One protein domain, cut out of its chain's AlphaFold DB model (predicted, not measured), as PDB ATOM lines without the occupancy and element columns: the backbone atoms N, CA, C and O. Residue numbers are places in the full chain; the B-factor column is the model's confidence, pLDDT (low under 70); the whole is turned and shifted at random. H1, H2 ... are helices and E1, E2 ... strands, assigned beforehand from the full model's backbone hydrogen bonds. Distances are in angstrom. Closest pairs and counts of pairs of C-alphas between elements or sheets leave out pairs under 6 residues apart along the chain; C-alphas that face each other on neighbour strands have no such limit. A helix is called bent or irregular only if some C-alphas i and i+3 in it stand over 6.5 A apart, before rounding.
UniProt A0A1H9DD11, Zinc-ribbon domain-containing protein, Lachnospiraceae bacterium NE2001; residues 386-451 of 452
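Overview. This is residues 386 to 451 of the 452 residues of the protein "Zinc-ribbon domain-containing protein" of Lachnospiraceae bacterium NE2001 (UniProt A0A1H9DD11). What would one see first in this model? A single antiparallel sheet of five strands, strongly twisted, curls round one helix, H1, which packs on one face of it at E1, E2 and E3. The two long hairpins E1 and E2, and E2 and E3, make most of the sheet, and the short strands E4 and E5 continue it at one edge. What is the make-up and the size? The printed part has 66 residues, with one named helix and then five named strands, H1 E1 E2 E3 E4 E5, the strands side by side in that order; the class is mixed, helices and strands. The whole is compact, with a radius of gyration of the C-alphas of 11.0 A and spans of 35 by 24 by 24 A.

Along the chain. Where does the helix lie? H1 is residues 386 to 396, 16.5 A from first to last C-alpha, beginning at C-alpha 386 at (-17.539, -18.214, -13.801). It is neither bent nor irregular, but only just: C-alphas 386 and 389 are 6.5 A apart. Where are the three longer strands? E1 is residues 400 to 407, 20.7 A long, and E2 is residues 410 to 418, 24.5 A long. E3, residues 423 to 432, is the longest strand by residues and measures 24.8 A, from C-alpha 423 at (-12.074, 1.681, -5.601) to C-alpha 432; it bends by 62 degrees at residue 426. Where are the two shorter ones? E4 is residues 437 to 440, 9.9 A long, and E5 is residues 445 to 447, 6.8 A long, ending at C-alpha 447 at (-15.139, -10.064, -27.421).

Arrangement. How does H1 stand to the sheet? H1 is on one face of the sheet, in two layers, helix and sheet, and the sheet curls round its residues 388 to 396. Its closest C-alphas to E1 are those of Leu 389 and Ala 401, 5.6 A, to E2 those of Arg 393 and Cys 415, 6.5 A, and to E3 those of Ser 396 and Asn 427, 6.2 A; H1 and E5 are near each other, with 5 pairs of C-alphas within 10 A. In H1, 6 of 7 O i to N i+4 pairs are within hydrogen-bond range. How are the strands joined? E1 to E5 form a meander, each strand the antiparallel neighbour of the one before, and each following pair is a hairpin. The hairpin E1 and E2 has N 402 and O 414 at 3.0 A, within hydrogen-bond range, and the hairpin E2 and E3 has N 413 and O 429 at 2.8 A. The hairpin E3 and E4 has N 432 and O 437 at 2.8 A, and the hairpin E4 and E5 has N 446 and O 438 at 2.8 A, both within hydrogen-bond range. Which strands stay apart? E1 and E5 are the edge strands and are apart, as are E1 and E4, and E2 and E5.

Size, cuts and confidence. How far does it reach? The two C-alphas farthest apart are those of Asp 421 and Asp 435, 35.2 A. From edge to edge of the sheet the strands' lines turn by 115 degrees, and the way across it turns by 47 degrees. Is there a cut or a long link? The printed part has no cut, and the five links between the named elements are tight. Where is confidence low? The mean pLDDT of the printed part is 86.8, and residues 442 to 444, between E4 and E5, are under 70.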
ATOM      1  N   SER A 386     -18.793 -17.463 -13.879       87.94
ATOM      2  CA  SER A 386     -17.539 -18.214 -13.801       87.94
ATOM      3  C   SER A 386     -16.656 -18.015 -15.032       87.94
ATOM      4  O   SER A 386     -15.440 -18.166 -14.935       87.94
ATOM      5  N   PHE A 387     -17.253 -17.617 -16.157       91.62
ATOM      6  CA  PHE A 387     -16.546 -17.225 -17.368       91.62
ATOM      7  C   PHE A 387     -16.390 -15.701 -17.481       91.62
ATOM      8  O   PHE A 387     -15.278 -15.216 -17.688       91.62
ATOM      9  N   VAL A 388     -17.477 -14.935 -17.329       93.94
ATOM     10  CA  VAL A 388     -17.470 -13.526 -17.751       93.94
ATOM     11  C   VAL A 388     -16.620 -12.623 -16.850       93.94
ATOM     12  O   VAL A 388     -15.951 -11.729 -17.356       93.94
ATOM     13  N   LEU A 389     -16.559 -12.880 -15.536       94.38
ATOM     14  CA  LEU A 389     -15.783 -12.039 -14.612       94.38
ATOM     15  C   LEU A 389     -14.263 -12.260 -14.723       94.38
ATOM     16  O   LEU A 389     -13.521 -11.276 -14.743       94.38
ATOM     17  N   PRO A 390     -13.738 -13.500 -14.820       92.06
ATOM     18  CA  PRO A 390     -12.327 -13.702 -15.149       92.06
ATOM     19  C   PRO A 390     -11.933 -13.100 -16.501       92.06
ATOM     20  O   PRO A 390     -10.899 -12.440 -16.571       92.06
ATOM     21  N   ALA A 391     -12.767 -13.259 -17.532       89.44
ATOM     22  CA  ALA A 391     -12.484 -12.715 -18.856       89.44
ATOM     23  C   ALA A 391     -12.480 -11.178 -18.870       89.44
ATOM     24  O   ALA A 391     -11.588 -10.570 -19.455       89.44
ATOM     25  N   ALA A 392     -13.419 -10.544 -18.163       92.75
ATOM     26  CA  ALA A 392     -13.467  -9.091 -18.000       92.75
ATOM     27  C   ALA A 392     -12.208  -8.534 -17.313       92.75
ATOM     28  O   ALA A 392     -11.672  -7.512 -17.742       92.75
ATOM     29  N   ARG A 393     -11.682  -9.227 -16.294       93.31
ATOM     30  CA  ARG A 393     -10.403  -8.872 -15.651       93.31
ATOM     31  C   ARG A 393      -9.210  -9.058 -16.575       93.31
ATOM     32  O   ARG A 393      -8.353  -8.189 -16.639       93.31
ATOM     33  N   ALA A 394      -9.160 -10.168 -17.307       84.25
ATOM     34  CA  ALA A 394      -8.083 -10.432 -18.255       84.25
ATOM     35  C   ALA A 394      -8.053  -9.406 -19.402       84.25
ATOM     36  O   ALA A 394      -6.975  -9.022 -19.842       84.25
ATOM     37  N   TYR A 395      -9.221  -8.940 -19.845       90.00
ATOM     38  CA  TYR A 395      -9.349  -7.865 -20.825       90.00
ATOM     39  C   TYR A 395      -8.933  -6.498 -20.260       90.00
ATOM     40  O   TYR A 395      -8.131  -5.796 -20.869       90.00
ATOM     41  N   SER A 396      -9.470  -6.121 -19.097       84.62
ATOM     42  CA  SER A 396      -9.268  -4.786 -18.512       84.62
ATOM     43  C   SER A 396      -7.929  -4.610 -17.794       84.62
ATOM     44  O   SER A 396      -7.504  -3.484 -17.573       84.62
ATOM     45  N   GLY A 397      -7.282  -5.702 -17.386       84.44
ATOM     46  CA  GLY A 397      -6.122  -5.680 -16.494       84.44
ATOM     47  C   GLY A 397      -6.468  -5.467 -15.014       84.44
ATOM     48  O   GLY A 397      -5.559  -5.465 -14.187       84.44
ATOM     49  N   ALA A 398      -7.751  -5.324 -14.664       88.06
ATOM     50  CA  ALA A 398      -8.192  -5.080 -13.292       88.06
ATOM     51  C   ALA A 398      -8.049  -6.319 -12.396       88.06
ATOM     52  O   ALA A 398      -8.279  -7.458 -12.822       88.06
ATOM     53  N   ASN A 399      -7.751  -6.114 -11.113       89.00
ATOM     54  CA  ASN A 399      -7.677  -7.208 -10.145       89.00
ATOM     55  C   ASN A 399      -9.065  -7.775  -9.775       89.00
ATOM     56  O   ASN A 399      -9.197  -8.981  -9.497       89.00
ATOM     57  N   THR A 400     -10.104  -6.941  -9.857       89.25
ATOM     58  CA  THR A 400     -11.484  -7.252  -9.477       89.25
ATOM     59  C   THR A 400     -12.441  -6.896 -10.612       89.25
ATOM     60  O   THR A 400     -12.255  -5.915 -11.327       89.25
ATOM     61  N   ALA A 401     -13.462  -7.732 -10.805       95.06
ATOM     62  CA  ALA A 401     -14.594  -7.411 -11.662       95.06
ATOM     63  C   ALA A 401     -15.881  -7.976 -11.063       95.06
ATOM     64  O   ALA A 401     -15.893  -9.121 -10.595       95.06
ATOM     65  N   GLU A 402     -16.962  -7.208 -11.127       94.19
ATOM     66  CA  GLU A 402     -18.289  -7.630 -10.687       94.19
ATOM     67  C   GLU A 402     -19.391  -7.112 -11.613       94.19
ATOM     68  O   GLU A 402     -19.212  -6.125 -12.322       94.19
ATOM     69  N   ILE A 403     -20.530  -7.811 -11.645       95.69
ATOM     70  CA  ILE A 403     -21.705  -7.333 -12.383       95.69
ATOM     71  C   ILE A 403     -22.395  -6.291 -11.513       95.69
ATOM     72  O   ILE A 403     -22.964  -6.639 -10.477       95.69
ATOM     73  N   ASP A 404     -22.368  -5.044 -11.963       91.75
ATOM     74  CA  ASP A 404     -22.875  -3.893 -11.218       91.75
ATOM     75  C   ASP A 404     -24.240  -3.408 -11.743       91.75
ATOM     76  O   ASP A 404     -24.989  -2.719 -11.052       91.75
ATOM     77  N   GLY A 405     -24.646  -3.837 -12.944       88.06
ATOM     78  CA  GLY A 405     -25.938  -3.443 -13.498       88.06
ATOM     79  C   GLY A 405     -26.361  -4.179 -14.761       88.06
ATOM     80  O   GLY A 405     -25.716  -5.126 -15.209       88.06
ATOM     81  N   TYR A 406     -27.482  -3.722 -15.320       89.12
ATOM     82  CA  TYR A 406     -28.058  -4.209 -16.572       89.12
ATOM     83  C   TYR A 406     -28.526  -3.015 -17.400       89.12
ATOM     84  O   TYR A 406     -29.191  -2.122 -16.867       89.12
ATOM     85  N   GLU A 407     -28.235  -3.031 -18.696       76.69
ATOM     86  CA  GLU A 407     -28.743  -2.065 -19.668       76.69
ATOM     87  C   GLU A 407     -29.477  -2.813 -20.783       76.69
ATOM     88  O   GLU A 407     -28.881  -3.423 -21.670       76.69
ATOM     89  N   GLY A 408     -30.810  -2.823 -20.704       85.19
ATOM     90  CA  GLY A 408     -31.615  -3.711 -21.542       85.19
ATOM     91  C   GLY A 408     -31.308  -5.179 -21.234       85.19
ATOM     92  O   GLY A 408     -31.480  -5.607 -20.093       85.19
ATOM     93  N   ASP A 409     -30.864  -5.921 -22.250       84.50
ATOM     94  CA  ASP A 409     -30.439  -7.323 -22.129       84.50
ATOM     95  C   ASP A 409     -28.926  -7.467 -21.859       84.50
ATOM     96  O   ASP A 409     -28.463  -8.568 -21.557       84.50
ATOM     97  N   ALA A 410     -28.154  -6.374 -21.933       85.44
ATOM     98  CA  ALA A 410     -26.720  -6.374 -21.665       85.44
ATOM     99  C   ALA A 410     -26.424  -6.265 -20.163       85.44
ATOM    100  O   ALA A 410     -27.159  -5.627 -19.402       85.44
ATOM    101  N   ILE A 411     -25.319  -6.867 -19.733       94.25
ATOM    102  CA  ILE A 411     -24.780  -6.724 -18.380       94.25
ATOM    103  C   ILE A 411     -23.742  -5.615 -18.337       94.25
ATOM    104  O   ILE A 411     -22.928  -5.493 -19.250       94.25
ATOM    105  N   ILE A 412     -23.742  -4.862 -17.242       94.94
ATOM    106  CA  ILE A 412     -22.703  -3.888 -16.929       94.94
ATOM    107  C   ILE A 412     -21.741  -4.524 -15.928       94.94
ATOM    108  O   ILE A 412     -22.145  -4.919 -14.830       94.94
ATOM    109  N   ILE A 413     -20.472  -4.632 -16.310       96.31
ATOM    110  CA  ILE A 413     -19.395  -5.190 -15.494       96.31
ATOM    111  C   ILE A 413     -18.466  -4.054 -15.073       96.31
ATOM    112  O   ILE A 413     -17.818  -3.441 -15.920       96.31
ATOM    113  N   HIS A 414     -18.364  -3.804 -13.772       97.31
ATOM    114  CA  HIS A 414     -17.388  -2.879 -13.206       97.31
ATOM    115  C   HIS A 414     -16.065  -3.612 -13.012       97.31
ATOM    116  O   HIS A 414     -16.014  -4.603 -12.286       97.31
ATOM    117  N   CYS A 415     -15.004  -3.148 -13.665       92.81
ATOM    118  CA  CYS A 415     -13.646  -3.654 -13.495       92.81
ATOM    119  C   CYS A 415     -12.833  -2.614 -12.723       92.81
ATOM    120  O   CYS A 415     -12.699  -1.472 -13.170       92.81
ATOM    121  N   TYR A 416     -12.288  -2.980 -11.568       90.25
ATOM    122  CA  TYR A 416     -11.583  -2.048 -10.693       90.25
ATOM    123  C   TYR A 416     -10.460  -2.714  -9.912       90.25
ATOM    124  O   TYR A 416     -10.430  -3.934  -9.737       90.25
ATOM    125  N   ASP A 417      -9.565  -1.871  -9.404       84.69
ATOM    126  CA  ASP A 417      -8.608  -2.241  -8.380       84.69
ATOM    127  C   ASP A 417      -9.112  -1.786  -7.007       84.69
ATOM    128  O   ASP A 417      -9.384  -0.602  -6.776       84.69
ATOM    129  N   ASP A 418      -9.265  -2.740  -6.087       84.94
ATOM    130  CA  ASP A 418      -9.568  -2.440  -4.686       84.94
ATOM    131  C   ASP A 418      -8.302  -1.943  -3.970       84.94
ATOM    132  O   ASP A 418      -7.348  -2.699  -3.763       84.94
ATOM    133  N   MET A 419      -8.298  -0.660  -3.597       77.94
ATOM    134  CA  MET A 419      -7.199  -0.009  -2.876       77.94
ATOM    135  C   MET A 419      -7.423  -0.014  -1.352       77.94
ATOM    136  O   MET A 419      -6.594   0.492  -0.594       77.94
ATOM    137  N   GLY A 420      -8.525  -0.607  -0.880       85.00
ATOM    138  CA  GLY A 420      -8.896  -0.759   0.523       85.00
ATOM    139  C   GLY A 420      -9.780   0.367   1.064       85.00
ATOM    140  O   GLY A 420     -10.802   0.086   1.688       85.00
ATOM    141  N   ASP A 421      -9.410   1.635   0.860       79.31
ATOM    142  CA  ASP A 421     -10.206   2.803   1.288       79.31
ATOM    143  C   ASP A 421     -10.982   3.477   0.145       79.31
ATOM    144  O   ASP A 421     -11.876   4.287   0.399       79.31
ATOM    145  N   HIS A 422     -10.682   3.109  -1.098       74.00
ATOM    146  CA  HIS A 422     -11.424   3.495  -2.290       74.00
ATOM    147  C   HIS A 422     -11.250   2.454  -3.402       74.00
ATOM    148  O   HIS A 422     -10.334   1.632  -3.381       74.00
ATOM    149  N   THR A 423     -12.143   2.499  -4.387       82.81
ATOM    150  CA  THR A 423     -12.074   1.681  -5.601       82.81
ATOM    151  C   THR A 423     -11.527   2.525  -6.746       82.81
ATOM    152  O   THR A 423     -12.092   3.578  -7.055       82.81
ATOM    153  N   ALA A 424     -10.456   2.070  -7.391       73.94
ATOM    154  CA  ALA A 424      -9.949   2.678  -8.614       73.94
ATOM    155  C   ALA A 424     -10.578   1.966  -9.816       73.94
ATOM    156  O   ALA A 424     -10.203   0.846 -10.153       73.94
ATOM    157  N   THR A 425     -11.571   2.597 -10.442       81.75
ATOM    158  CA  THR A 425     -12.205   2.060 -11.652       81.75
ATOM    159  C   THR A 425     -11.185   1.977 -12.779       81.75
ATOM    160  O   THR A 425     -10.644   2.996 -13.199       81.75
ATOM    161  N   VAL A 426     -10.971   0.768 -13.290       77.00
ATOM    162  CA  VAL A 426     -10.102   0.497 -14.439       77.00
ATOM    163  C   VAL A 426     -10.920   0.508 -15.726       77.00
ATOM    164  O   VAL A 426     -10.483   1.066 -16.725       77.00
ATOM    165  N   ASN A 427     -12.112  -0.100 -15.719       87.75
ATOM    166  CA  ASN A 427     -12.995  -0.135 -16.883       87.75
ATOM    167  C   ASN A 427     -14.457  -0.420 -16.489       87.75
ATOM    168  O   ASN A 427     -14.738  -0.945 -15.411       87.75
ATOM    169  N   TRP A 428     -15.380  -0.135 -17.399       88.81
ATOM    170  CA  TRP A 428     -16.764  -0.604 -17.378       88.81
ATOM    171  C   TRP A 428     -17.043  -1.348 -18.673       88.81
ATOM    172  O   TRP A 428     -16.689  -0.858 -19.735       88.81
ATOM    173  N   LEU A 429     -17.666  -2.518 -18.615       91.31
ATOM    174  CA  LEU A 429     -18.007  -3.276 -19.818       91.31
ATOM    175  C   LEU A 429     -19.515  -3.415 -19.922       91.31
ATOM    176  O   LEU A 429     -20.138  -3.891 -18.977       91.31
ATOM    177  N   THR A 430     -20.078  -3.092 -21.080       94.75
ATOM    178  CA  THR A 430     -21.467  -3.401 -21.421       94.75
ATOM    179  C   THR A 430     -21.457  -4.578 -22.384       94.75
ATOM    180  O   THR A 430     -21.094  -4.434 -23.551       94.75
ATOM    181  N   ILE A 431     -21.807  -5.762 -21.886       96.00
ATOM    182  CA  ILE A 431     -21.643  -7.038 -22.591       96.00
ATOM    183  C   ILE A 431     -23.000  -7.699 -22.805       96.00
ATOM    184  O   ILE A 431     -23.774  -7.841 -21.861       96.00
ATOM    185  N   ASP A 432     -23.277  -8.168 -24.018       92.31
ATOM    186  CA  ASP A 432     -24.397  -9.067 -24.275       92.31
ATOM    187  C   ASP A 432     -24.071 -10.453 -23.677       92.31
ATOM    188  O   ASP A 432     -23.133 -11.130 -24.120       92.31
ATOM    189  N   PRO A 433     -24.809 -10.916 -22.653       89.69
ATOM    190  CA  PRO A 433     -24.542 -12.201 -22.020       89.69
ATOM    191  C   PRO A 433     -24.864 -13.406 -22.920       89.69
ATOM    192  O   PRO A 433     -24.490 -14.526 -22.569       89.69
ATOM    193  N   ALA A 434     -25.551 -13.224 -24.054       88.38
ATOM    194  CA  ALA A 434     -25.866 -14.305 -24.985       88.38
ATOM    195  C   ALA A 434     -24.648 -14.749 -25.810       88.38
ATOM    196  O   ALA A 434     -24.518 -15.940 -26.112       88.38
ATOM    197  N   ASP A 435     -23.756 -13.822 -26.169       91.00
ATOM    198  CA  ASP A 435     -22.583 -14.111 -27.001       91.00
ATOM    199  C   ASP A 435     -21.243 -13.611 -26.441       91.00
ATOM    200  O   ASP A 435     -20.197 -13.938 -27.018       91.00
ATOM    201  N   TYR A 436     -21.273 -12.931 -25.292       93.81
ATOM    202  CA  TYR A 436     -20.135 -12.369 -24.563       93.81
ATOM    203  C   TYR A 436     -19.366 -11.288 -25.325       93.81
ATOM    204  O   TYR A 436     -18.163 -11.106 -25.104       93.81
ATOM    205  N   THR A 437     -20.052 -10.587 -26.221       91.69
ATOM    206  CA  THR A 437     -19.501  -9.450 -26.950       91.69
ATOM    207  C   THR A 437     -20.201  -8.160 -26.556       91.69
ATOM    208  O   THR A 437     -21.295  -8.172 -26.000       91.69
ATOM    209  N   GLY A 438     -19.554  -7.032 -26.785       88.44
ATOM    210  CA  GLY A 438     -20.101  -5.743 -26.411       88.44
ATOM    211  C   GLY A 438     -19.048  -4.667 -26.520       88.44
ATOM    212  O   GLY A 438     -18.225  -4.709 -27.434       88.44
ATOM    213  N   TYR A 439     -19.075  -3.721 -25.595       83.12
ATOM    214  CA  TYR A 439     -18.171  -2.582 -25.623       83.12
ATOM    215  C   TYR A 439     -17.626  -2.283 -24.236       83.12
ATOM    216  O   TYR A 439     -18.283  -2.543 -23.225       83.12
ATOM    217  N   ASP A 440     -16.407  -1.764 -24.194       82.69
ATOM    218  CA  ASP A 440     -15.842  -1.202 -22.977       82.69
ATOM    219  C   ASP A 440     -16.293   0.252 -22.775       82.69
ATOM    220  O   ASP A 440     -17.025   0.823 -23.588       82.69
ATOM    221  N   PHE A 441     -15.843   0.865 -21.682       70.25
ATOM    222  CA  PHE A 441     -16.175   2.242 -21.333       70.25
ATOM    223  C   PHE A 441     -15.695   3.239 -22.393       70.25
ATOM    224  O   PHE A 441     -16.282   4.303 -22.563       70.25
ATOM    225  N   TYR A 442     -14.639   2.870 -23.119       57.41
ATOM    226  CA  TYR A 442     -14.028   3.648 -24.189       57.41
ATOM    227  C   TYR A 442     -14.694   3.395 -25.556       57.41
ATOM    228  O   TYR A 442     -14.229   3.912 -26.567       57.41
ATOM    229  N   GLY A 443     -15.771   2.599 -25.606       60.94
ATOM    230  CA  GLY A 443     -16.507   2.280 -26.830       60.94
ATOM    231  C   GLY A 443     -15.783   1.311 -27.769       60.94
ATOM    232  O   GLY A 443     -16.241   1.089 -28.892       60.94
ATOM    233  N   ASN A 444     -14.673   0.705 -27.340       65.06
ATOM    234  CA  ASN A 444     -13.987  -0.324 -28.109       65.06
ATOM    235  C   ASN A 444     -14.839  -1.584 -28.145       65.06
ATOM    236  O   ASN A 444     -15.389  -1.996 -27.126       65.06
ATOM    237  N   TYR A 445     -14.899  -2.242 -29.303       80.56
ATOM    238  CA  TYR A 445     -15.539  -3.548 -29.388       80.56
ATOM    239  C   TYR A 445     -14.763  -4.577 -28.565       80.56
ATOM    240  O   TYR A 445     -13.556  -4.764 -28.738       80.56
ATOM    241  N   VAL A 446     -15.482  -5.288 -27.706       85.88
ATOM    242  CA  VAL A 446     -14.949  -6.325 -26.832       85.88
ATOM    243  C   VAL A 446     -15.579  -7.655 -27.199       85.88
ATOM    244  O   VAL A 446     -16.798  -7.795 -27.224       85.88
ATOM    245  N   ASP A 447     -14.735  -8.660 -27.419       94.69
ATOM    246  CA  ASP A 447     -15.139 -10.064 -27.421       94.69
ATOM    247  C   ASP A 447     -14.415 -10.778 -26.276       94.69
ATOM    248  O   ASP A 447     -13.228 -11.115 -26.374       94.69
ATOM    249  N   LEU A 448     -15.135 -11.016 -25.173       92.06
ATOM    250  CA  LEU A 448     -14.574 -11.636 -23.972       92.06
ATOM    251  C   LEU A 448     -14.183 -13.104 -24.183       92.06
ATOM    252  O   LEU A 448     -13.412 -13.654 -23.395       92.06
ATOM    253  N   LYS A 449     -14.627 -13.765 -25.260       92.62
ATOM    254  CA  LYS A 449     -14.205 -15.145 -25.572       92.62
ATOM    255  C   LYS A 449     -12.721 -15.231 -25.924       92.62
ATOM    256  O   LYS A 449     -12.158 -16.318 -25.800       92.62
ATOM    257  N   ASN A 450     -12.092 -14.113 -26.295       87.44
ATOM    258  CA  ASN A 450     -10.656 -14.032 -26.572       87.44
ATOM    259  C   ASN A 450      -9.784 -14.020 -25.302       87.44
ATOM    260  O   ASN A 450      -8.572 -14.182 -25.409       87.44
ATOM    261  N   TYR A 451     -10.384 -13.871 -24.116       82.44
ATOM    262  CA  TYR A 451      -9.681 -13.623 -22.850       82.44
ATOM    263  C   TYR A 451      -9.931 -14.734 -21.809       82.44
ATOM    264  O   TYR A 451     -10.269 -14.460 -20.661       82.44
TER     265      TYR A 451